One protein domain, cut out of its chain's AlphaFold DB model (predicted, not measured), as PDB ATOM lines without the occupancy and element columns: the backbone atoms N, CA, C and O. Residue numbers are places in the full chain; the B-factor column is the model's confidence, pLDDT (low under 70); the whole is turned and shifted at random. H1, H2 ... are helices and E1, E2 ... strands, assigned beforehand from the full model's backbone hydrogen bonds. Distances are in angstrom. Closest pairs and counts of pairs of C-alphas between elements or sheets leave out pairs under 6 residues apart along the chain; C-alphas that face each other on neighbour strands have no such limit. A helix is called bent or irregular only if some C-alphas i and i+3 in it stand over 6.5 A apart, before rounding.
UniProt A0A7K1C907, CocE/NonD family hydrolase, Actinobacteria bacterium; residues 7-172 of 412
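Overview. This is residues 7 to 172 of the 412 residues of the protein "CocE/NonD family hydrolase" of Actinobacteria bacterium (UniProt A0A7K1C907). A four-stranded sheet stands at the core, with H5 and the short H4 over one face, H3 over the opposite face, and a thin arm of H1 and H2 reaching away beyond its E1 edge. H6 and H7 lie beyond the sheet near H5, and residues 14 to 19 of the arm stick out free. The printed part has 166 residues, with seven named helices and four named strands in the order H1 H2 E1 H3 E2 H4 H5 H6 H7 E3 E4. The mixed sheet runs E1 E2 E3 E4, and the class is mixed, helices and strands. The whole is compact, with a radius of gyration of the C-alphas of 17.9 A and spans of 55 by 39 by 25 A.

Arrangement. E1, residues 37 to 42, and E2, residues 65 to 70, are parallel at 11 degrees, with N 39 and O 66 2.9 A apart. E2 and E3, residues 146 to 150, are parallel at 10 degrees, with N 69 and O 147 at 2.8 A. E3 and E4, residues 167 to 171, form an antiparallel hairpin at 158 degrees, with N 148 and O 169 at 2.8 A. H5, residues 83 to 95, is on the sheet at a height of 10.1 A over it; its closest C-alphas to E1 are those of Tyr 86 and Phe 38, 6.8 A apart. H4, residues 74 to 78, is on the same face, over E1, at a height of 6.1 A. H3, residues 52 to 58, is on the opposite face at a height of 9.8 A and runs along the strands, at 22 degrees to E1 on the local plane. E1, H3 and E2 form a strand-helix-strand unit, two parallel neighbour strands with a helix between, its crossover right-handed; E2, H4 to H7 and E3 form another. H7, residues 133 to 141, only just touches H5, with 3 pairs of C-alphas within 8 A, made by Leu 92 alone of H5; the closest are those of Leu 92 and Leu 137, 6.1 A apart, at a steep tilt of 52 degrees, opposite ways. H6, residues 102 to 116, is near H5 but not on the sheet. H1, residues 7 to 12, and H2, residues 18 to 24, are apart from each other and not on the sheet. Every O i to N i+4 pair is within hydrogen-bond range in H1 and H7; the counts are 8 of 9 in H5, 9 of 11 in H6, 1 of 3 in H2, 0 of 3 in H3 and 0 of 1 in H4, with O i to N i+3 counts of 1 of 4, 2 of 4 and 1 of 2 in these last three.

Along the chain. H1 begins at C-alpha 7, (64.325, 118.436, 139.848). E1 measures 17.1 A, E2 16.6 A, H5 16.1 A and H6 21.8 A. H3 is irregular, C-alphas 54 and 57 being 7.7 A apart, and H6 only just so, C-alphas 106 and 109 being 6.9 A apart. E4 ends at C-alpha 171, (95.809, 104.611, 122.225).

Size, cuts and confidence. The two C-alphas farthest apart are those of Ala 12 and Gly 130, at 58.3 A. The printed part has no cut. The links H2 to E1, H6 to H7 and E3 to E4 are long. The mean pLDDT of the printed part is 94.6, and no printed residue is under 70.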
ATOM      1  N   VAL A   7      65.275 119.489 139.457       89.25
ATOM      2  CA  VAL A   7      64.325 118.436 139.848       89.25
ATOM      3  C   VAL A   7      62.965 118.700 139.214       89.25
ATOM      4  O   VAL A   7      62.382 117.792 138.630       89.25
ATOM      5  N   ALA A   8      62.486 119.944 139.270       92.12
ATOM      6  CA  ALA A   8      61.241 120.317 138.606       92.12
ATOM      7  C   ALA A   8      61.327 120.161 137.077       92.12
ATOM      8  O   ALA A   8      60.348 119.761 136.451       92.12
ATOM      9  N   GLU A   9      62.482 120.455 136.473       90.25
ATOM     10  CA  GLU A   9      62.708 120.278 135.034       90.25
ATOM     11  C   GLU A   9      62.695 118.798 134.624       90.25
ATOM     12  O   GLU A   9      62.047 118.457 133.636       90.25
ATOM     13  N   ILE A  10      63.321 117.914 135.409       88.94
ATOM     14  CA  ILE A  10      63.261 116.456 135.210       88.94
ATOM     15  C   ILE A  10      61.819 115.950 135.357       88.94
ATOM     16  O   ILE A  10      61.333 115.220 134.496       88.94
ATOM     17  N   ASP A  11      61.105 116.371 136.404       92.00
ATOM     18  CA  ASP A  11      59.725 115.939 136.660       92.00
ATOM     19  C   ASP A  11      58.751 116.414 135.566       92.00
ATOM     20  O   ASP A  11      57.785 115.722 135.243       92.00
ATOM     21  N   ALA A  12      59.008 117.582 134.969       94.50
ATOM     22  CA  ALA A  12      58.230 118.105 133.849       94.50
ATOM     23  C   ALA A  12      58.550 117.417 132.509       94.50
ATOM     24  O   ALA A  12      57.738 117.497 131.588       94.50
ATOM     25  N   ASN A  13      59.703 116.748 132.396       94.38
ATOM     26  CA  ASN A  13      60.189 116.116 131.170       94.38
ATOM     27  C   ASN A  13      60.583 114.645 131.419       94.38
ATOM     28  O   ASN A  13      61.757 114.291 131.304       94.38
ATOM     29  N   PRO A  14      59.618 113.757 131.738       93.50
ATOM     30  CA  PRO A  14      59.893 112.338 132.001       93.50
ATOM     31  C   PRO A  14      60.386 111.566 130.765       93.50
ATOM     32  O   PRO A  14      60.900 110.456 130.889       93.50
ATOM     33  N   PHE A  15      60.231 112.151 129.578       96.44
ATOM     34  CA  PHE A  15      60.706 111.627 128.306       96.44
ATOM     35  C   PHE A  15      61.622 112.644 127.632       96.44
ATOM     36  O   PHE A  15      61.490 113.853 127.826       96.44
ATOM     37  N   TYR A  16      62.528 112.151 126.793       95.38
ATOM     38  CA  TYR A  16      63.379 112.996 125.971       95.38
ATOM     39  C   TYR A  16      62.546 113.776 124.944       95.38
ATOM     40  O   TYR A  16      61.746 113.205 124.197       95.38
ATOM     41  N   SER A  17      62.810 115.080 124.873       95.12
ATOM     42  CA  SER A  17      62.375 115.976 123.806       95.12
ATOM     43  C   SER A  17      63.585 116.748 123.265       95.12
ATOM     44  O   SER A  17      64.448 117.156 124.053       95.12
ATOM     45  N   PRO A  18      63.684 116.973 121.942       94.31
ATOM     46  CA  PRO A  18      64.752 117.787 121.367       94.31
ATOM     47  C   PRO A  18      64.809 119.200 121.956       94.31
ATOM     48  O   PRO A  18      65.896 119.728 122.179       94.31
ATOM     49  N   GLU A  19      63.656 119.808 122.263       92.75
ATOM     50  CA  GLU A  19      63.586 121.172 122.797       92.75
ATOM     51  C   GLU A  19      64.318 121.337 124.137       92.75
ATOM     52  O   GLU A  19      64.854 122.413 124.405       92.75
ATOM     53  N   VAL A  20      64.345 120.287 124.962       89.62
ATOM     54  CA  VAL A  20      64.995 120.293 126.282       89.62
ATOM     55  C   VAL A  20      66.371 119.633 126.219       89.62
ATOM     56  O   VAL A  20      67.354 120.190 126.702       89.62
ATOM     57  N   GLY A  21      66.463 118.456 125.597       90.06
ATOM     58  CA  GLY A  21      67.668 117.634 125.624       90.06
ATOM     59  C   GLY A  21      68.792 118.113 124.702       90.06
ATOM     60  O   GLY A  21      69.961 118.011 125.074       90.06
ATOM     61  N   ASP A  22      68.486 118.655 123.519       93.81
ATOM     62  CA  ASP A  22      69.530 118.929 122.516       93.81
ATOM     63  C   ASP A  22      70.451 120.076 122.929       93.81
ATOM     64  O   ASP A  22      71.647 120.048 122.636       93.81
ATOM     65  N   GLY A  23      69.920 121.063 123.657       89.38
ATOM     66  CA  GLY A  23      70.687 122.219 124.128       89.38
ATOM     67  C   GLY A  23      71.796 121.871 125.126       89.38
ATOM     68  O   GLY A  23      72.742 122.643 125.276       89.38
ATOM     69  N   ILE A  24      71.699 120.711 125.781       87.81
ATOM     70  CA  ILE A  24      72.657 120.222 126.784       87.81
ATOM     71  C   ILE A  24      73.381 118.945 126.343       87.81
ATOM     72  O   ILE A  24      74.163 118.388 127.110       87.81
ATOM     73  N   ASN A  25      73.147 118.476 125.114       91.38
ATOM     74  CA  ASN A  25      73.781 117.283 124.569       91.38
ATOM     75  C   ASN A  25      75.080 117.657 123.827       91.38
ATOM     76  O   ASN A  25      75.023 118.074 122.665       91.38
ATOM     77  N   PRO A  26      76.271 117.466 124.432       92.19
ATOM     78  CA  PRO A  26      77.536 117.805 123.778       92.19
ATOM     79  C   PRO A  26      77.739 117.042 122.464       92.19
ATOM     80  O   PRO A  26      78.376 117.538 121.540       92.19
ATOM     81  N   SER A  27      77.136 115.863 122.313       92.06
ATOM     82  CA  SER A  27      77.310 115.034 121.122       92.06
ATOM     83  C   SER A  27      76.715 115.631 119.831       92.06
ATOM     84  O   SER A  27      76.988 115.100 118.758       92.06
ATOM     85  N   LEU A  28      75.936 116.719 119.927       93.75
ATOM     86  CA  LEU A  28      75.333 117.454 118.798       93.75
ATOM     87  C   LEU A  28      76.085 118.748 118.419       93.75
ATOM     88  O   LEU A  28      75.658 119.493 117.523       93.75
ATOM     89  N   LEU A  29      77.157 119.073 119.149       92.69
ATOM     90  CA  LEU A  29      77.904 120.320 118.965       92.69
ATOM     91  C   LEU A  29      79.425 120.149 118.919       92.69
ATOM     92  O   LEU A  29      80.107 121.051 118.430       92.69
ATOM     93  N   VAL A  30      79.971 119.035 119.415       96.00
ATOM     94  CA  VAL A  30      81.427 118.806 119.437       96.00
ATOM     95  C   VAL A  30      82.043 118.670 118.044       96.00
ATOM     96  O   VAL A  30      83.201 119.035 117.854       96.00
ATOM     97  N   ASP A  31      81.253 118.258 117.054       96.44
ATOM     98  CA  ASP A  31      81.633 118.211 115.640       96.44
ATOM     99  C   ASP A  31      81.946 119.602 115.069       96.44
ATOM    100  O   ASP A  31      82.667 119.719 114.083       96.44
ATOM    101  N   LYS A  32      81.451 120.674 115.702       96.00
ATOM    102  CA  LYS A  32      81.679 122.073 115.296       96.00
ATOM    103  C   LYS A  32      82.899 122.703 115.967       96.00
ATOM    104  O   LYS A  32      83.246 123.841 115.646       96.00
ATOM    105  N   ILE A  33      83.543 122.009 116.904       97.62
ATOM    106  CA  ILE A  33      84.725 122.517 117.605       97.62
ATOM    107  C   ILE A  33      85.932 122.394 116.671       97.62
ATOM    108  O   ILE A  33      86.337 121.298 116.304       97.62
ATOM    109  N   ASN A  34      86.510 123.533 116.285       97.69
ATOM    110  CA  ASN A  34      87.599 123.633 115.304       97.69
ATOM    111  C   ASN A  34      88.922 124.139 115.907       97.69
ATOM    112  O   ASN A  34      89.780 124.678 115.207       97.69
ATOM    113  N   VAL A  35      89.079 123.978 117.220       97.69
ATOM    114  CA  VAL A  35      90.292 124.305 117.980       97.69
ATOM    115  C   VAL A  35      90.856 123.034 118.617       97.69
ATOM    116  O   VAL A  35      90.106 122.072 118.773       97.69
ATOM    117  N   PRO A  36      92.152 122.989 118.976       98.25
ATOM    118  CA  PRO A  36      92.706 121.891 119.761       98.25
ATOM    119  C   PRO A  36      91.887 121.648 121.034       98.25
ATOM    120  O   PRO A  36      91.464 122.602 121.692       98.25
ATOM    121  N   VAL A  37      91.688 120.382 121.390       97.94
ATOM    122  CA  VAL A  37      90.865 119.961 122.530       97.94
ATOM    123  C   VAL A  37      91.681 119.093 123.478       97.94
ATOM    124  O   VAL A  37      92.356 118.154 123.056       97.94
ATOM    125  N   PHE A  38      91.559 119.382 124.771       98.06
ATOM    126  CA  PHE A  38      91.960 118.488 125.849       98.06
ATOM    127  C   PHE A  38      90.732 118.157 126.696       98.06
ATOM    128  O   PHE A  38      90.018 119.064 127.120       98.06
ATOM    129  N   LEU A  39      90.506 116.872 126.955       97.12
ATOM    130  CA  LEU A  39      89.418 116.367 127.789       97.12
ATOM    131  C   LEU A  39      89.954 115.373 128.814       97.12
ATOM    132  O   LEU A  39      90.856 114.583 128.535       97.12
ATOM    133  N   SER A  40      89.346 115.369 129.990       97.12
ATOM    134  CA  SER A  40      89.526 114.315 130.977       97.12
ATOM    135  C   SER A  40      88.200 113.983 131.636       97.12
ATOM    136  O   SER A  40      87.304 114.821 131.696       97.12
ATOM    137  N   GLY A  41      88.064 112.753 132.115       96.69
ATOM    138  CA  GLY A  41      86.862 112.333 132.824       96.69
ATOM    139  C   GLY A  41      87.055 110.986 133.499       96.69
ATOM    140  O   GLY A  41      87.831 110.156 133.016       96.69
ATOM    141  N   ALA A  42      86.365 110.801 134.623       97.06
ATOM    142  CA  ALA A  42      86.512 109.636 135.481       97.06
ATOM    143  C   ALA A  42      85.303 108.688 135.391       97.06
ATOM    144  O   ALA A  42      84.158 109.121 135.287       97.06
ATOM    145  N   TRP A  43      85.546 107.375 135.416       96.81
ATOM    146  CA  TRP A  43      84.507 106.359 135.176       96.81
ATOM    147  C   TRP A  43      83.461 106.253 136.297       96.81
ATOM    148  O   TRP A  43      82.319 105.850 136.050       96.81
ATOM    149  N   GLN A  44      83.851 106.579 137.531       96.25
ATOM    150  CA  GLN A  44      83.000 106.533 138.722       96.25
ATOM    151  C   GLN A  44      82.587 107.938 139.191       96.25
ATOM    152  O   GLN A  44      82.113 108.068 140.316       96.25
ATOM    153  N   ASP A  45      82.722 108.957 138.331       96.12
ATOM    154  CA  ASP A  45      82.364 110.344 138.634       96.12
ATOM    155  C   ASP A  45      80.917 110.436 139.142       96.12
ATOM    156  O   ASP A  45      79.950 110.134 138.440       96.12
ATOM    157  N   GLU A  46      80.787 110.828 140.401       94.12
ATOM    158  CA  GLU A  46      79.548 110.932 141.155       94.12
ATOM    159  C   GLU A  46      78.760 112.210 140.852       94.12
ATOM    160  O   GLU A  46      77.587 112.294 141.203       94.12
ATOM    161  N   GLN A  47      79.360 113.198 140.188       92.38
ATOM    162  CA  GLN A  47      78.699 114.462 139.864       92.38
ATOM    163  C   GLN A  47      78.173 114.481 138.432       92.38
ATOM    164  O   GLN A  47      77.066 114.950 138.182       92.38
ATOM    165  N   THR A  48      78.965 113.971 137.489       90.12
ATOM    166  CA  THR A  48      78.676 114.044 136.048       90.12
ATOM    167  C   THR A  48      78.420 112.680 135.408       90.12
ATOM    168  O   THR A  48      77.815 112.609 134.336       90.12
ATOM    169  N   GLY A  49      78.797 111.591 136.083       92.19
ATOM    170  CA  GLY A  49      78.588 110.223 135.619       92.19
ATOM    171  C   GLY A  49      79.654 109.710 134.655       92.19
ATOM    172  O   GLY A  49      80.318 110.451 133.938       92.19
ATOM    173  N   GLY A  50      79.760 108.383 134.562       92.38
ATOM    174  CA  GLY A  50      80.752 107.707 133.715       92.38
ATOM    175  C   GLY A  50      80.451 107.691 132.207       92.38
ATOM    176  O   GLY A  50      81.210 107.090 131.451       92.38
ATOM    177  N   ARG A  51      79.352 108.309 131.741       92.12
ATOM    178  CA  ARG A  51      78.862 108.202 130.347       92.12
ATOM    179  C   ARG A  51      79.433 109.254 129.379       92.12
ATOM    180  O   ARG A  51      79.199 109.175 128.174       92.12
ATOM    181  N   PHE A  52      80.236 110.206 129.860       92.44
ATOM    182  CA  PHE A  52      80.884 111.229 129.021       92.44
ATOM    183  C   PHE A  52      81.662 110.712 127.777       92.44
ATOM    184  O   PHE A  52      81.741 111.451 126.798       92.44
ATOM    185  N   PRO A  53      82.200 109.474 127.713       94.56
ATOM    186  CA  PRO A  53      82.932 109.006 126.535       94.56
ATOM    187  C   PRO A  53      82.079 108.791 125.282       94.56
ATOM    188  O   PRO A  53      82.626 108.546 124.209       94.56
ATOM    189  N   ALA A  54      80.748 108.848 125.395       92.19
ATOM    190  CA  ALA A  54      79.815 108.564 124.303       92.19
ATOM    191  C   ALA A  54      79.897 109.542 123.110       92.19
ATOM    192  O   ALA A  54      79.236 109.316 122.097       92.19
ATOM    193  N   PHE A  55      80.667 110.628 123.227       94.19
ATOM    194  CA  PHE A  55      80.841 111.628 122.172       94.19
ATOM    195  C   PHE A  55      82.304 111.929 121.816       94.19
ATOM    196  O   PHE A  55      82.554 112.833 121.020       94.19
ATOM    197  N   LEU A  56      83.281 111.228 122.401       95.69
ATOM    198  CA  LEU A  56      84.702 111.544 122.182       95.69
ATOM    199  C   LEU A  56      85.158 111.295 120.738       95.69
ATOM    200  O   LEU A  56      86.072 111.960 120.260       95.69
ATOM    201  N   ASP A  57      84.506 110.372 120.039       94.75
ATOM    202  CA  ASP A  57      84.717 110.073 118.623       94.75
ATOM    203  C   ASP A  57      84.136 111.138 117.683       94.75
ATOM    204  O   ASP A  57      84.492 111.180 116.509       94.75
ATOM    205  N   LYS A  58      83.293 112.042 118.197       96.25
ATOM    206  CA  LYS A  58      82.583 113.055 117.403       96.25
ATOM    207  C   LYS A  58      83.336 114.381 117.249       96.25
ATOM    208  O   LYS A  58      82.819 115.308 116.631       96.25
ATOM    209  N   PHE A  59      84.548 114.509 117.789       96.94
ATOM    210  CA  PHE A  59      85.404 115.689 117.596       96.94
ATOM    211  C   PHE A  59      86.071 115.687 116.206       96.94
ATOM    212  O   PHE A  59      87.294 115.716 116.084       96.94
ATOM    213  N   GLU A  60      85.267 115.639 115.145       94.94
ATOM    214  CA  GLU A  60      85.740 115.451 113.764       94.94
ATOM    215  C   GLU A  60      86.421 116.697 113.175       94.94
ATOM    216  O   GLU A  60      87.310 116.577 112.332       94.94
ATOM    217  N   SER A  61      86.038 117.896 113.628       97.19
ATOM    218  CA  SER A  61      86.601 119.167 113.138       97.19
ATOM    219  C   SER A  61      87.807 119.668 113.936       97.19
ATOM    220  O   SER A  61      88.464 120.625 113.514       97.19
ATOM    221  N   ALA A  62      88.098 119.073 115.094       97.31
ATOM    222  CA  ALA A  62      89.180 119.529 115.953       97.31
ATOM    223  C   ALA A  62      90.535 119.080 115.367       97.31
ATOM    224  O   ALA A  62      90.724 117.889 115.116       97.31
ATOM    225  N   PRO A  63      91.512 119.989 115.173       96.19
ATOM    226  CA  PRO A  63      92.802 119.634 114.575       96.19
ATOM    227  C   PRO A  63      93.607 118.656 115.444       96.19
ATOM    228  O   PRO A  63      94.307 117.794 114.920       96.19
ATOM    229  N   HIS A  64      93.469 118.761 116.770       96.88
ATOM    230  CA  HIS A  64      94.081 117.860 117.743       96.88
ATOM    231  C   HIS A  64      93.095 117.592 118.877       96.88
ATOM    232  O   HIS A  64      92.450 118.518 119.369       96.88
ATOM    233  N   VAL A  65      93.003 116.334 119.304       97.44
ATOM    234  CA  VAL A  65      92.154 115.903 120.419       97.44
ATOM    235  C   VAL A  65      92.992 115.021 121.324       97.44
ATOM    236  O   VAL A  65      93.515 114.001 120.876       97.44
ATOM    237  N   TYR A  66      93.102 115.419 122.585       98.19
ATOM    238  CA  TYR A  66      93.775 114.662 123.628       98.19
ATOM    239  C   TYR A  66      92.788 114.335 124.733       98.19
ATOM    240  O   TYR A  66      92.083 115.215 125.226       98.19
ATOM    241  N   VAL A  67      92.752 113.071 125.131       98.00
ATOM    242  CA  VAL A  67      91.838 112.576 126.152       98.00
ATOM    243  C   VAL A  67      92.626 111.818 127.209       98.00
ATOM    244  O   VAL A  67      93.448 110.964 126.873       98.00
ATOM    245  N   THR A  68      92.361 112.110 128.480       98.06
ATOM    246  CA  THR A  68      92.845 111.315 129.615       98.06
ATOM    247  C   THR A  68      91.660 110.737 130.382       98.06
ATOM    248  O   THR A  68      90.867 111.468 130.968       98.06
ATOM    249  N   LEU A  69      91.541 109.417 130.375       97.94
ATOM    250  CA  LEU A  69      90.443 108.657 130.961       97.94
ATOM    251  C   LEU A  69      90.963 107.890 132.175       97.94
ATOM    252  O   LEU A  69      92.074 107.365 132.116       97.94
ATOM    253  N   LEU A  70      90.203 107.809 133.265       97.62
ATOM    254  CA  LEU A  70      90.685 107.164 134.491       97.62
ATOM    255  C   LEU A  70      89.574 106.613 135.380       97.62
ATOM    256  O   LEU A  70      88.441 107.087 135.347       97.62
ATOM    257  N   ASN A  71      89.899 105.610 136.197       93.56
ATOM    258  CA  ASN A  71      89.042 105.229 137.321       93.56
ATOM    259  C   ASN A  71      89.009 106.363 138.349       93.56
ATOM    260  O   ASN A  71      90.013 107.043 138.542       93.56
ATOM    261  N   GLY A  72      87.884 106.543 139.034       95.06
ATOM    262  CA  GLY A  72      87.789 107.508 140.124       95.06
ATOM    263  C   GLY A  72      86.554 108.388 140.111       95.06
ATOM    264  O   GLY A  72      85.642 108.201 139.310       95.06
ATOM    265  N   LEU A  73      86.556 109.321 141.056       94.94
ATOM    266  CA  LEU A  73      85.489 110.266 141.356       94.94
ATOM    267  C   LEU A  73      85.716 111.568 140.575       94.94
ATOM    268  O   LEU A  73      86.647 111.691 139.773       94.94
ATOM    269  N   HIS A  74      84.871 112.566 140.816       94.94
ATOM    270  CA  HIS A  74      84.889 113.820 140.068       94.94
ATOM    271  C   HIS A  74      86.269 114.500 140.037       94.94
ATOM    272  O   HIS A  74      86.752 114.942 138.988       94.94
ATOM    273  N   THR A  75      86.951 114.536 141.184       93.75
ATOM    274  CA  THR A  75      88.232 115.239 141.329       93.75
ATOM    275  C   THR A  75      89.394 114.592 140.589       93.75
ATOM    276  O   THR A  75      90.352 115.290 140.264       93.75
ATOM    277  N   GLU A  76      89.338 113.292 140.297       94.38
ATOM    278  CA  GLU A  76      90.425 112.578 139.625       94.38
ATOM    279  C   GLU A  76      90.674 113.147 138.222       94.38
ATOM    280  O   GLU A  76      91.826 113.330 137.824       94.38
ATOM    281  N   SER A  77      89.619 113.567 137.517       93.69
ATOM    282  CA  SER A  77      89.726 114.227 136.204       93.69
ATOM    283  C   SER A  77      90.520 115.545 136.231       93.69
ATOM    284  O   SER A  77      91.058 115.965 135.203       93.69
ATOM    285  N   LEU A  78      90.642 116.169 137.407       90.00
ATOM    286  CA  LEU A  78      91.376 117.411 137.672       90.00
ATOM    287  C   LEU A  78      92.651 117.168 138.506       90.00
ATOM    288  O   LEU A  78      93.345 118.117 138.878       90.00
ATOM    289  N   GLY A  79      92.936 115.905 138.832       90.38
ATOM    290  CA  GLY A  79      93.954 115.497 139.787       90.38
ATOM    291  C   GLY A  79      95.385 115.615 139.266       90.38
ATOM    292  O   GLY A  79      95.653 115.903 138.096       90.38
ATOM    293  N   THR A  80      96.341 115.337 140.151       91.06
ATOM    294  CA  THR A  80      97.782 115.405 139.856       91.06
ATOM    295  C   THR A  80      98.225 114.416 138.778       91.06
ATOM    296  O   THR A  80      99.227 114.675 138.114       91.06
ATOM    297  N   ALA A  81      97.477 113.332 138.556       91.81
ATOM    298  CA  ALA A  81      97.719 112.378 137.476       91.81
ATOM    299  C   ALA A  81      97.402 112.950 136.076       91.81
ATOM    300  O   ALA A  81      98.086 112.633 135.103       91.81
ATOM    301  N   VAL A  82      96.403 113.833 135.970       95.25
ATOM    302  CA  VAL A  82      95.956 114.432 134.699       95.25
ATOM    303  C   VAL A  82      96.628 115.782 134.442       95.25
ATOM    304  O   VAL A  82      96.986 116.108 133.305       95.25
ATOM    305  N   PHE A  83      96.824 116.562 135.508       94.38
ATOM    306  CA  PHE A  83      97.239 117.960 135.449       94.38
ATOM    307  C   PHE A  83      98.485 118.238 134.586       94.38
ATOM    308  O   PHE A  83      98.431 119.192 133.809       94.38
ATOM    309  N   PRO A  84      99.590 117.458 134.644       94.81
ATOM    310  CA  PRO A  84     100.786 117.756 133.856       94.81
ATOM    311  C   PRO A  84     100.509 117.859 132.354       94.81
ATOM    312  O   PRO A  84     100.891 118.845 131.727       94.81
ATOM    313  N   ARG A  85      99.778 116.889 131.789       95.75
ATOM    314  CA  ARG A  85      99.462 116.858 130.353       95.75
ATOM    315  C   ARG A  85      98.540 118.013 129.955       95.75
ATOM    316  O   ARG A  85      98.715 118.605 128.895       95.75
ATOM    317  N   TYR A  86      97.592 118.358 130.824       96.44
ATOM    318  CA  TYR A  86      96.711 119.509 130.632       96.44
ATOM    319  C   TYR A  86      97.481 120.841 130.659       96.44
ATOM    320  O   TYR A  86      97.292 121.694 129.793       96.44
ATOM    321  N   ALA A  87      98.394 121.021 131.613       96.06
ATOM    322  CA  ALA A  87      99.215 122.224 131.718       96.06
ATOM    323  C   ALA A  87     100.185 122.375 130.531       96.06
ATOM    324  O   ALA A  87     100.394 123.487 130.036       96.06
ATOM    325  N   GLU A  88     100.740 121.267 130.032       97.12
ATOM    326  CA  GLU A  88     101.521 121.233 128.792       97.12
ATOM    327  C   GLU A  88     100.671 121.650 127.588       97.12
ATOM    328  O   GLU A  88     101.076 122.542 126.841       97.12
ATOM    329  N   PHE A  89      99.462 121.095 127.452       98.00
ATOM    330  CA  PHE A  89      98.509 121.480 126.409       98.00
ATOM    331  C   PHE A  89      98.213 122.989 126.431       98.00
ATOM    332  O   PHE A  89      98.315 123.655 125.399       98.00
ATOM    333  N   LEU A  90      97.909 123.559 127.602       97.94
ATOM    334  CA  LEU A  90      97.671 124.999 127.737       97.94
ATOM    335  C   LEU A  90      98.914 125.826 127.387       97.94
ATOM    336  O   LEU A  90      98.812 126.840 126.695       97.94
ATOM    337  N   SER A  91     100.095 125.399 127.833       98.12
ATOM    338  CA  SER A  91     101.350 126.094 127.529       98.12
ATOM    339  C   SER A  91     101.609 126.135 126.022       98.12
ATOM    340  O   SER A  91     101.968 127.180 125.480       98.12
ATOM    341  N   LEU A  92     101.352 125.026 125.328       98.56
ATOM    342  CA  LEU A  92     101.646 124.877 123.907       98.56
ATOM    343  C   LEU A  92     100.607 125.549 122.999       98.56
ATOM    344  O   LEU A  92     100.975 126.310 122.100       98.56
ATOM    345  N   TYR A  93      99.316 125.315 123.239       98.38
ATOM    346  CA  TYR A  93      98.245 125.787 122.354       98.38
ATOM    347  C   TYR A  93      97.679 127.158 122.738       98.38
ATOM    348  O   TYR A  93      97.190 127.877 121.865       98.38
ATOM    349  N   VAL A  94      97.766 127.548 124.017       97.88
ATOM    350  CA  VAL A  94      97.241 128.834 124.507       97.88
ATOM    351  C   VAL A  94      98.369 129.839 124.720       97.88
ATOM    352  O   VAL A  94      98.359 130.903 124.101       97.88
ATOM    353  N   ALA A  95      99.358 129.513 125.557       97.88
ATOM    354  CA  ALA A  95     100.451 130.437 125.874       97.88
ATOM    355  C   ALA A  95     101.522 130.524 124.773       97.88
ATOM    356  O   ALA A  95     102.262 131.505 124.724       97.88
ATOM    357  N   ARG A  96     101.587 129.519 123.888       97.88
ATOM    358  CA  ARG A  96     102.605 129.366 122.836       97.88
ATOM    359  C   ARG A  96     104.033 129.446 123.381       97.88
ATOM    360  O   ARG A  96     104.867 130.198 122.878       97.88
ATOM    361  N   ALA A  97     104.291 128.687 124.442       97.75
ATOM    362  CA  ALA A  97     105.579 128.626 125.120       97.75
ATOM    363  C   ALA A  97     105.960 127.177 125.449       97.75
ATOM    364  O   ALA A  97     105.091 126.323 125.630       97.75
ATOM    365  N   THR A  98     107.264 126.907 125.556       97.69
ATOM    366  CA  THR A  98     107.761 125.624 126.071       97.69
ATOM    367  C   THR A  98     107.222 125.406 127.494       97.69
ATOM    368  O   THR A  98     107.384 126.304 128.326       97.69
ATOM    369  N   PRO A  99     106.587 124.258 127.800       96.88
ATOM    370  CA  PRO A  99     105.996 124.022 129.115       96.88
ATOM    371  C   PRO A  99     107.010 124.046 130.266       96.88
ATOM    372  O   PRO A  99     108.086 123.452 130.173       96.88
ATOM    373  N   ASP A 100     106.614 124.666 131.380       95.19
ATOM    374  CA  ASP A 100     107.330 124.641 132.659       95.19
ATOM    375  C   ASP A 100     106.344 124.430 133.821       95.19
ATOM    376  O   ASP A 100     105.518 125.282 134.146       95.19
ATOM    377  N   LEU A 101     106.449 123.271 134.463       94.38
ATOM    378  CA  LEU A 101     105.633 122.818 135.584       94.38
ATOM    379  C   LEU A 101     106.285 123.092 136.946       94.38
ATOM    380  O   LEU A 101     105.737 122.665 137.961       94.38
ATOM    381  N   THR A 102     107.416 123.805 137.021       92.94
ATOM    382  CA  THR A 102     108.163 124.009 138.281       92.94
ATOM    383  C   THR A 102     107.280 124.606 139.380       92.94
ATOM    384  O   THR A 102     107.219 124.078 140.490       92.94
ATOM    385  N   ALA A 103     106.545 125.681 139.073       89.62
ATOM    386  CA  ALA A 103     105.650 126.323 140.037       89.62
ATOM    387  C   ALA A 103     104.475 125.410 140.433       89.62
ATOM    388  O   ALA A 103     104.113 125.334 141.609       89.62
ATOM    389  N   ALA A 104     103.911 124.679 139.469       89.94
ATOM    390  CA  ALA A 104     102.828 123.740 139.731       89.94
ATOM    391  C   ALA A 104     103.284 122.564 140.605       89.94
ATOM    392  O   ALA A 104     102.556 122.165 141.507       89.94
ATOM    393  N   GLY A 105     104.507 122.064 140.411       90.00
ATOM    394  CA  GLY A 105     105.092 120.996 141.222       90.00
ATOM    395  C   GLY A 105     105.221 121.353 142.705       90.00
ATOM    396  O   GLY A 105     105.120 120.470 143.553       90.00
ATOM    397  N   VAL A 106     105.376 122.641 143.034       89.94
ATOM    398  CA  VAL A 106     105.391 123.131 144.425       89.94
ATOM    399  C   VAL A 106     103.981 123.187 145.024       89.94
ATOM    400  O   VAL A 106     103.798 122.889 146.202       89.94
ATOM    401  N   ILE A 107     102.981 123.572 144.229       89.38
ATOM    402  CA  ILE A 107     101.609 123.822 144.702       89.38
ATOM    403  C   ILE A 107     100.765 122.536 144.724       89.38
ATOM    404  O   ILE A 107      99.922 122.367 145.606       89.38
ATOM    405  N   ALA A 108     101.001 121.614 143.791       90.50
ATOM    406  CA  ALA A 108     100.202 120.407 143.603       90.50
ATOM    407  C   ALA A 108     100.063 119.531 144.866       90.50
ATOM    408  O   ALA A 108      98.924 119.194 145.194       90.50
ATOM    409  N   PRO A 109     101.127 119.230 145.643       90.31
ATOM    410  CA  PRO A 109     100.982 118.445 146.873       90.31
ATOM    411  C   PRO A 109     100.076 119.107 147.914       90.31
ATOM    412  O   PRO A 109      99.329 118.424 148.613       90.31
ATOM    413  N   ILE A 110     100.117 120.441 147.998       91.00
ATOM    414  CA  ILE A 110      99.317 121.225 148.946       91.00
ATOM    415  C   ILE A 110      97.841 121.162 148.549       91.00
ATOM    416  O   ILE A 110      96.994 120.851 149.387       91.00
ATOM    417  N   LEU A 111      97.537 121.409 147.271       89.50
ATOM    418  CA  LEU A 111      96.168 121.330 146.762       89.50
ATOM    419  C   LEU A 111      95.614 119.906 146.870       89.50
ATOM    420  O   LEU A 111      94.523 119.728 147.411       89.50
ATOM    421  N   SER A 112      96.388 118.898 146.459       91.94
ATOM    422  CA  SER A 112      96.016 117.486 146.596       91.94
ATOM    423  C   SER A 112      95.675 117.138 148.042       91.94
ATOM    424  O   SER A 112      94.627 116.551 148.300       91.94
ATOM    425  N   SER A 113      96.512 117.557 148.999       92.31
ATOM    426  CA  SER A 113      96.278 117.318 150.425       92.31
ATOM    427  C   SER A 113      95.003 118.005 150.924       92.31
ATOM    428  O   SER A 113      94.238 117.408 151.675       92.31
ATOM    429  N   SER A 114      94.712 119.224 150.458       90.94
ATOM    430  CA  SER A 114      93.499 119.950 150.862       90.94
ATOM    431  C   SER A 114      92.192 119.325 150.356       90.94
ATOM    432  O   SER A 114      91.169 119.449 151.025       90.94
ATOM    433  N   ILE A 115      92.226 118.648 149.202       90.88
ATOM    434  CA  ILE A 115      91.049 118.037 148.564       90.88
ATOM    435  C   ILE A 115      90.883 116.585 149.020       90.88
ATOM    436  O   ILE A 115      89.804 116.174 149.438       90.88
ATOM    437  N   THR A 116      91.967 115.814 148.960       92.19
ATOM    438  CA  THR A 116      91.933 114.356 149.141       92.19
ATOM    439  C   THR A 116      92.455 113.913 150.505       92.19
ATOM    440  O   THR A 116      92.268 112.770 150.901       92.19
ATOM    441  N   GLY A 117      93.134 114.781 151.256       91.81
ATOM    442  CA  GLY A 117      93.884 114.383 152.451       91.81
ATOM    443  C   GLY A 117      95.224 113.696 152.153       91.81
ATOM    444  O   GLY A 117      96.002 113.488 153.083       91.81
ATOM    445  N   ALA A 118      95.533 113.390 150.886       90.81
ATOM    446  CA  ALA A 118      96.806 112.815 150.462       90.81
ATOM    447  C   ALA A 118      97.706 113.877 149.809       90.81
ATOM    448  O   ALA A 118      97.320 114.570 148.864       90.81
ATOM    449  N   SER A 119      98.944 113.991 150.295       92.00
ATOM    450  CA  SER A 119      99.958 114.878 149.716       92.00
ATOM    451  C   SER A 119     100.650 114.199 148.536       92.00
ATOM    452  O   SER A 119     101.619 113.466 148.723       92.00
ATOM    453  N   VAL A 120     100.175 114.476 147.322       91.25
ATOM    454  CA  VAL A 120     100.659 113.844 146.089       91.25
ATOM    455  C   VAL A 120     101.434 114.836 145.221       91.25
ATOM    456  O   VAL A 120     100.936 115.906 144.882       91.25
ATOM    457  N   ALA A 121     102.663 114.479 144.846       91.50
ATOM    458  CA  ALA A 121     103.460 115.250 143.891       91.50
ATOM    459  C   ALA A 121     103.009 115.007 142.444       91.50
ATOM    460  O   ALA A 121     102.376 114.000 142.141       91.50
ATOM    461  N   LEU A 122     103.375 115.915 141.533       90.81
ATOM    462  CA  LEU A 122     103.168 115.667 140.107       90.81
ATOM    463  C   LEU A 122     104.010 114.453 139.667       90.81
ATOM    464  O   LEU A 122     105.215 114.430 139.936       90.81
ATOM    465  N   PRO A 123     103.411 113.463 138.981       85.81
ATOM    466  CA  PRO A 123     104.119 112.258 138.551       85.81
ATOM    467  C   PRO A 123     105.089 112.534 137.394       85.81
ATOM    468  O   PRO A 123     106.029 111.777 137.172       85.81
ATOM    469  N   GLN A 124     104.878 113.635 136.670       84.81
ATOM    470  CA  GLN A 124     105.669 114.036 135.517       84.81
ATOM    471  C   GLN A 124     106.433 115.330 135.809       84.81
ATOM    472  O   GLN A 124     105.876 116.304 136.315       84.81
ATOM    473  N   GLN A 125     107.721 115.323 135.466       81.88
ATOM    474  CA  GLN A 125     108.617 116.478 135.545       81.88
ATOM    475  C   GLN A 125     108.667 117.229 134.202       81.88
ATOM    476  O   GLN A 125     108.054 116.805 133.222       81.88
ATOM    477  N   ASN A 126     109.434 118.322 134.134       91.94
ATOM    478  CA  ASN A 126     109.623 119.141 132.928       91.94
ATOM    479  C   ASN A 126     110.355 118.400 131.795       91.94
ATOM    480  O   ASN A 126     111.540 118.630 131.537       91.94
ATOM    481  N   ARG A 127     109.645 117.525 131.082       94.44
ATOM    482  CA  ARG A 127     110.192 116.700 129.993       94.44
ATOM    483  C   ARG A 127     110.564 117.479 128.726       94.44
ATOM    484  O   ARG A 127     111.318 116.963 127.913       94.44
ATOM    485  N   PHE A 128     110.078 118.712 128.579       96.19
ATOM    486  CA  PHE A 128     110.415 119.613 127.468       96.19
ATOM    487  C   PHE A 128     111.585 120.560 127.784       96.19
ATOM    488  O   PHE A 128     111.881 121.472 127.013       96.19
ATOM    489  N   THR A 129     112.267 120.371 128.922       94.81
ATOM    490  CA  THR A 129     113.412 121.208 129.308       94.81
ATOM    491  C   THR A 129     114.490 121.185 128.224       94.81
ATOM    492  O   THR A 129     114.993 120.126 127.860       94.81
ATOM    493  N   GLY A 130     114.882 122.369 127.749       95.25
ATOM    494  CA  GLY A 130     115.912 122.532 126.722       95.25
ATOM    495  C   GLY A 130     115.406 122.458 125.279       95.25
ATOM    496  O   GLY A 130     116.202 122.704 124.378       95.25
ATOM    497  N   MET A 131     114.118 122.175 125.057       98.00
ATOM    498  CA  MET A 131     113.489 122.263 123.737       98.00
ATOM    499  C   MET A 131     113.025 123.691 123.433       98.00
ATOM    500  O   MET A 131     112.577 124.432 124.316       98.00
ATOM    501  N   THR A 132     113.082 124.059 122.157       98.25
ATOM    502  CA  THR A 132     112.337 125.204 121.620       98.25
ATOM    503  C   THR A 132     110.827 124.957 121.694       98.25
ATOM    504  O   THR A 132     110.375 123.830 121.914       98.25
ATOM    505  N   TYR A 133     110.033 126.013 121.509       98.38
ATOM    506  CA  TYR A 133     108.577 125.888 121.468       98.38
ATOM    507  C   TYR A 133     108.133 124.940 120.347       98.38
ATOM    508  O   TYR A 133     107.304 124.064 120.575       98.38
ATOM    509  N   GLU A 134     108.718 125.079 119.158       98.56
ATOM    510  CA  GLU A 134     108.379 124.288 117.979       98.56
ATOM    511  C   GLU A 134     108.720 122.804 118.169       98.56
ATOM    512  O   GLU A 134     107.926 121.938 117.808       98.56
ATOM    513  N   GLU A 135     109.871 122.501 118.777       98.50
ATOM    514  CA  GLU A 135     110.258 121.126 119.115       98.50
ATOM    515  C   GLU A 135     109.320 120.515 120.163       98.50
ATOM    516  O   GLU A 135     108.894 119.369 120.010       98.50
ATOM    517  N   ALA A 136     108.959 121.278 121.201       98.50
ATOM    518  CA  ALA A 136     108.043 120.820 122.241       98.50
ATOM    519  C   ALA A 136     106.626 120.581 121.692       98.50
ATOM    520  O   ALA A 136     106.007 119.566 122.015       98.50
ATOM    521  N   LEU A 137     106.131 121.478 120.831       98.62
ATOM    522  CA  LEU A 137     104.838 121.327 120.168       98.62
ATOM    523  C   LEU A 137     104.822 120.083 119.278       98.62
ATOM    524  O   LEU A 137     103.933 119.252 119.427       98.62
ATOM    525  N   ALA A 138     105.829 119.908 118.417       98.31
ATOM    526  CA  ALA A 138     105.919 118.745 117.537       98.31
ATOM    527  C   ALA A 138     106.000 117.424 118.323       98.31
ATOM    528  O   ALA A 138     105.376 116.431 117.946       98.31
ATOM    529  N   ALA A 139     106.733 117.409 119.440       98.00
ATOM    530  CA  ALA A 139     106.802 116.251 120.321       98.00
ATOM    531  C   ALA A 139     105.437 115.935 120.961       98.00
ATOM    532  O   ALA A 139     105.020 114.779 120.943       98.00
ATOM    533  N   PHE A 140     104.710 116.940 121.458       97.62
ATOM    534  CA  PHE A 140     103.363 116.764 122.018       97.62
ATOM    535  C   PHE A 140     102.328 116.338 120.957       97.62
ATOM    536  O   PHE A 140     101.470 115.494 121.206       97.62
ATOM    537  N   GLU A 141     102.417 116.883 119.742       97.81
ATOM    538  CA  GLU A 141     101.572 116.522 118.592       97.81
ATOM    539  C   GLU A 141     101.784 115.091 118.096       97.81
ATOM    540  O   GLU A 141     100.869 114.509 117.513       97.81
ATOM    541  N   SER A 142     102.945 114.497 118.383       96.62
ATOM    542  CA  SER A 142     103.242 113.102 118.045       96.62
ATOM    543  C   SER A 142     102.669 112.072 119.027       96.62
ATOM    544  O   SER A 142     102.736 110.871 118.759       96.62
ATOM    545  N   GLU A 143     102.118 112.512 120.162       95.25
ATOM    546  CA  GLU A 143     101.601 111.609 121.191       95.25
ATOM    547  C   GLU A 143     100.289 110.925 120.793       95.25
ATOM    548  O   GLU A 143      99.464 111.508 120.081       95.25
ATOM    549  N   PRO A 144     100.024 109.722 121.333       97.00
ATOM    550  CA  PRO A 144      98.714 109.101 121.221       97.00
ATOM    551  C   PRO A 144      97.607 110.000 121.786       97.00
ATOM    552  O   PRO A 144      97.753 110.638 122.833       97.00
ATOM    553  N   LYS A 145      96.460 110.027 121.104       96.62
ATOM    554  CA  LYS A 145      95.332 110.898 121.459       96.62
ATOM    555  C   LYS A 145      94.723 110.521 122.804       96.62
ATOM    556  O   LYS A 145      94.393 111.396 123.597       96.62
ATOM    557  N   VAL A 146      94.600 109.228 123.082       98.25
ATOM    558  CA  VAL A 146      93.906 108.717 124.264       98.25
ATOM    559  C   VAL A 146      94.916 108.134 125.237       98.25
ATOM    560  O   VAL A 146      95.744 107.313 124.866       98.25
ATOM    561  N   ARG A 147      94.830 108.539 126.499       98.00
ATOM    562  CA  ARG A 147      95.550 107.937 127.621       98.00
ATOM    563  C   ARG A 147      94.524 107.387 128.600       98.00
ATOM    564  O   ARG A 147      93.618 108.115 128.992       98.00
ATOM    565  N   VAL A 148      94.673 106.131 128.999       98.31
ATOM    566  CA  VAL A 148      93.846 105.497 130.030       98.31
ATOM    567  C   VAL A 148      94.723 105.212 131.239       98.31
ATOM    568  O   VAL A 148      95.745 104.536 131.120       98.31
ATOM    569  N   LEU A 149      94.336 105.748 132.389       98.00
ATOM    570  CA  LEU A 149      94.988 105.523 133.669       98.00
ATOM    571  C   LEU A 149      94.203 104.451 134.436       98.00
ATOM    572  O   LEU A 149      92.995 104.584 134.640       98.00
ATOM    573  N   PHE A 150      94.885 103.378 134.825       97.81
ATOM    574  CA  PHE A 150      94.272 102.197 135.423       97.81
ATOM    575  C   PHE A 150      94.549 102.115 136.918       97.81
ATOM    576  O   PHE A 150      95.644 102.437 137.393       97.81
ATOM    577  N   GLU A 151      93.566 101.581 137.643       97.06
ATOM    578  CA  GLU A 151      93.680 101.292 139.075       97.06
ATOM    579  C   GLU A 151      94.075 102.536 139.897       97.06
ATOM    580  O   GLU A 151      94.938 102.481 140.775       97.06
ATOM    581  N   GLU A 152      93.448 103.676 139.588       96.62
ATOM    582  CA  GLU A 152      93.559 104.911 140.370       96.62
ATOM    583  C   GLU A 152      93.306 104.619 141.854       96.62
ATOM    584  O   GLU A 152      92.288 104.013 142.200       96.62
ATOM    585  N   GLY A 153      94.230 105.028 142.730       95.94
ATOM    586  CA  GLY A 153      94.192 104.671 144.153       95.94
ATOM    587  C   GLY A 153      95.224 103.625 144.578       95.94
ATOM    588  O   GLY A 153      95.447 103.440 145.777       95.94
ATOM    589  N   ALA A 154      95.862 102.947 143.620       96.25
ATOM    590  CA  ALA A 154      96.721 101.789 143.874       96.25
ATOM    591  C   ALA A 154      98.166 101.945 143.373       96.25
ATOM    592  O   ALA A 154      98.841 100.943 143.144       96.25
ATOM    593  N   ALA A 155      98.655 103.176 143.198       95.19
ATOM    594  CA  ALA A 155     100.039 103.424 142.799       95.19
ATOM    595  C   ALA A 155     101.066 102.768 143.738       95.19
ATOM    596  O   ALA A 155     101.028 102.940 144.959       95.19
ATOM    597  N   ASP A 156     102.018 102.036 143.153       92.44
ATOM    598  CA  ASP A 156     103.039 101.316 143.911       92.44
ATOM    599  C   ASP A 156     103.888 102.295 144.748       92.44
ATOM    600  O   ASP A 156     104.360 103.330 144.273       92.44
ATOM    601  N   GLY A 157     104.092 101.967 146.027       91.44
ATOM    602  CA  GLY A 157     104.854 102.801 146.964       91.44
ATOM    603  C   GLY A 157     104.105 104.022 147.512       91.44
ATOM    604  O   GLY A 157     104.674 104.750 148.324       91.44
ATOM    605  N   GLN A 158     102.846 104.234 147.119       92.50
ATOM    606  CA  GLN A 158     101.974 105.263 147.687       92.50
ATOM    607  C   GLN A 158     101.007 104.661 148.719       92.50
ATOM    608  O   GLN A 158     100.697 103.468 148.657       92.50
ATOM    609  N   PRO A 159     100.508 105.457 149.683       93.00
ATOM    610  CA  PRO A 159      99.400 105.031 150.530       93.00
ATOM    611  C   PRO A 159      98.180 104.626 149.691       93.00
ATOM    612  O   PRO A 159      97.861 105.288 148.701       93.00
ATOM    613  N   ALA A 160      97.474 103.575 150.112       93.50
ATOM    614  CA  ALA A 160      96.227 103.150 149.480       93.50
ATOM    615  C   ALA A 160      95.215 104.308 149.410       93.50
ATOM    616  O   ALA A 160      95.080 105.071 150.367       93.50
ATOM    617  N   GLY A 161      94.524 104.437 148.276       94.19
ATOM    618  CA  GLY A 161      93.564 105.514 148.035       94.19
ATOM    619  C   GLY A 161      94.190 106.837 147.591       94.19
ATOM    620  O   GLY A 161      93.451 107.794 147.359       94.19
ATOM    621  N   SER A 162      95.518 106.922 147.451       93.88
ATOM    622  CA  SER A 162      96.162 108.112 146.876       93.88
ATOM    623  C   SER A 162      95.700 108.314 145.427       93.88
ATOM    624  O   SER A 162      95.704 107.333 144.687       93.88
ATOM    625  N   PRO A 163      95.347 109.540 144.994       93.56
ATOM    626  CA  PRO A 163      94.863 109.843 143.640       93.56
ATOM    627  C   PRO A 163      96.001 109.780 142.604       93.56
ATOM    628  O   PRO A 163      96.443 110.792 142.056       93.56
ATOM    629  N   LEU A 164      96.544 108.577 142.431       95.12
ATOM    630  CA  LEU A 164      97.474 108.200 141.385       95.12
ATOM    631  C   LEU A 164      97.105 106.813 140.863       95.12
ATOM    632  O   LEU A 164      96.888 105.872 141.639       95.12
ATOM    633  N   ALA A 165      97.111 106.681 139.545       96.44
ATOM    634  CA  ALA A 165      97.028 105.405 138.864       96.44
ATOM    635  C   ALA A 165      98.257 104.548 139.116       96.44
ATOM    636  O   ALA A 165      99.384 105.031 139.258       96.44
ATOM    637  N   ARG A 166      98.027 103.239 139.118       96.31
ATOM    638  CA  ARG A 166      99.100 102.261 139.241       96.31
ATOM    639  C   ARG A 166      99.884 102.104 137.949       96.31
ATOM    640  O   ARG A 166     101.092 101.892 137.990       96.31
ATOM    641  N   TRP A 167      99.202 102.214 136.816       96.88
ATOM    642  CA  TRP A 167      99.793 102.122 135.489       96.88
ATOM    643  C   TRP A 167      98.889 102.798 134.454       96.88
ATOM    644  O   TRP A 167      97.774 103.221 134.760       96.88
ATOM    645  N   GLN A 168      99.379 102.926 133.224       96.88
ATOM    646  CA  GLN A 168      98.643 103.552 132.128       96.88
ATOM    647  C   GLN A 168      98.855 102.809 130.810       96.88
ATOM    648  O   GLN A 168      99.881 102.154 130.623       96.88
ATOM    649  N   ALA A 169      97.917 102.985 129.883       97.75
ATOM    650  CA  ALA A 169      98.063 102.622 128.477       97.75
ATOM    651  C   ALA A 169      97.653 103.799 127.583       97.75
ATOM    652  O   ALA A 169      96.893 104.679 127.995       97.75
ATOM    653  N   GLU A 170      98.172 103.829 126.359       97.25
ATOM    654  CA  GLU A 170      97.944 104.911 125.403       97.25
ATOM    655  C   GLU A 170      97.453 104.351 124.063       97.25
ATOM    656  O   GLU A 170      97.919 103.304 123.617       97.25
ATOM    657  N   PHE A 171      96.515 105.054 123.426       97.50
ATOM    658  CA  PHE A 171      95.809 104.611 122.225       97.50
ATOM    659  C   PHE A 171      95.664 105.739 121.204       97.50
ATOM    660  O   PHE A 171      95.643 106.932 121.528       97.50
ATOM    661  N   SER A 172      95.537 105.348 119.939       96.38
ATOM    662  CA  SER A 172      95.453 106.284 118.816       96.38
ATOM    663  C   SER A 172      94.100 107.000 118.713       96.38
ATOM    664  O   SER A 172      94.048 108.116 118.190       96.38
TER     665      SER A 172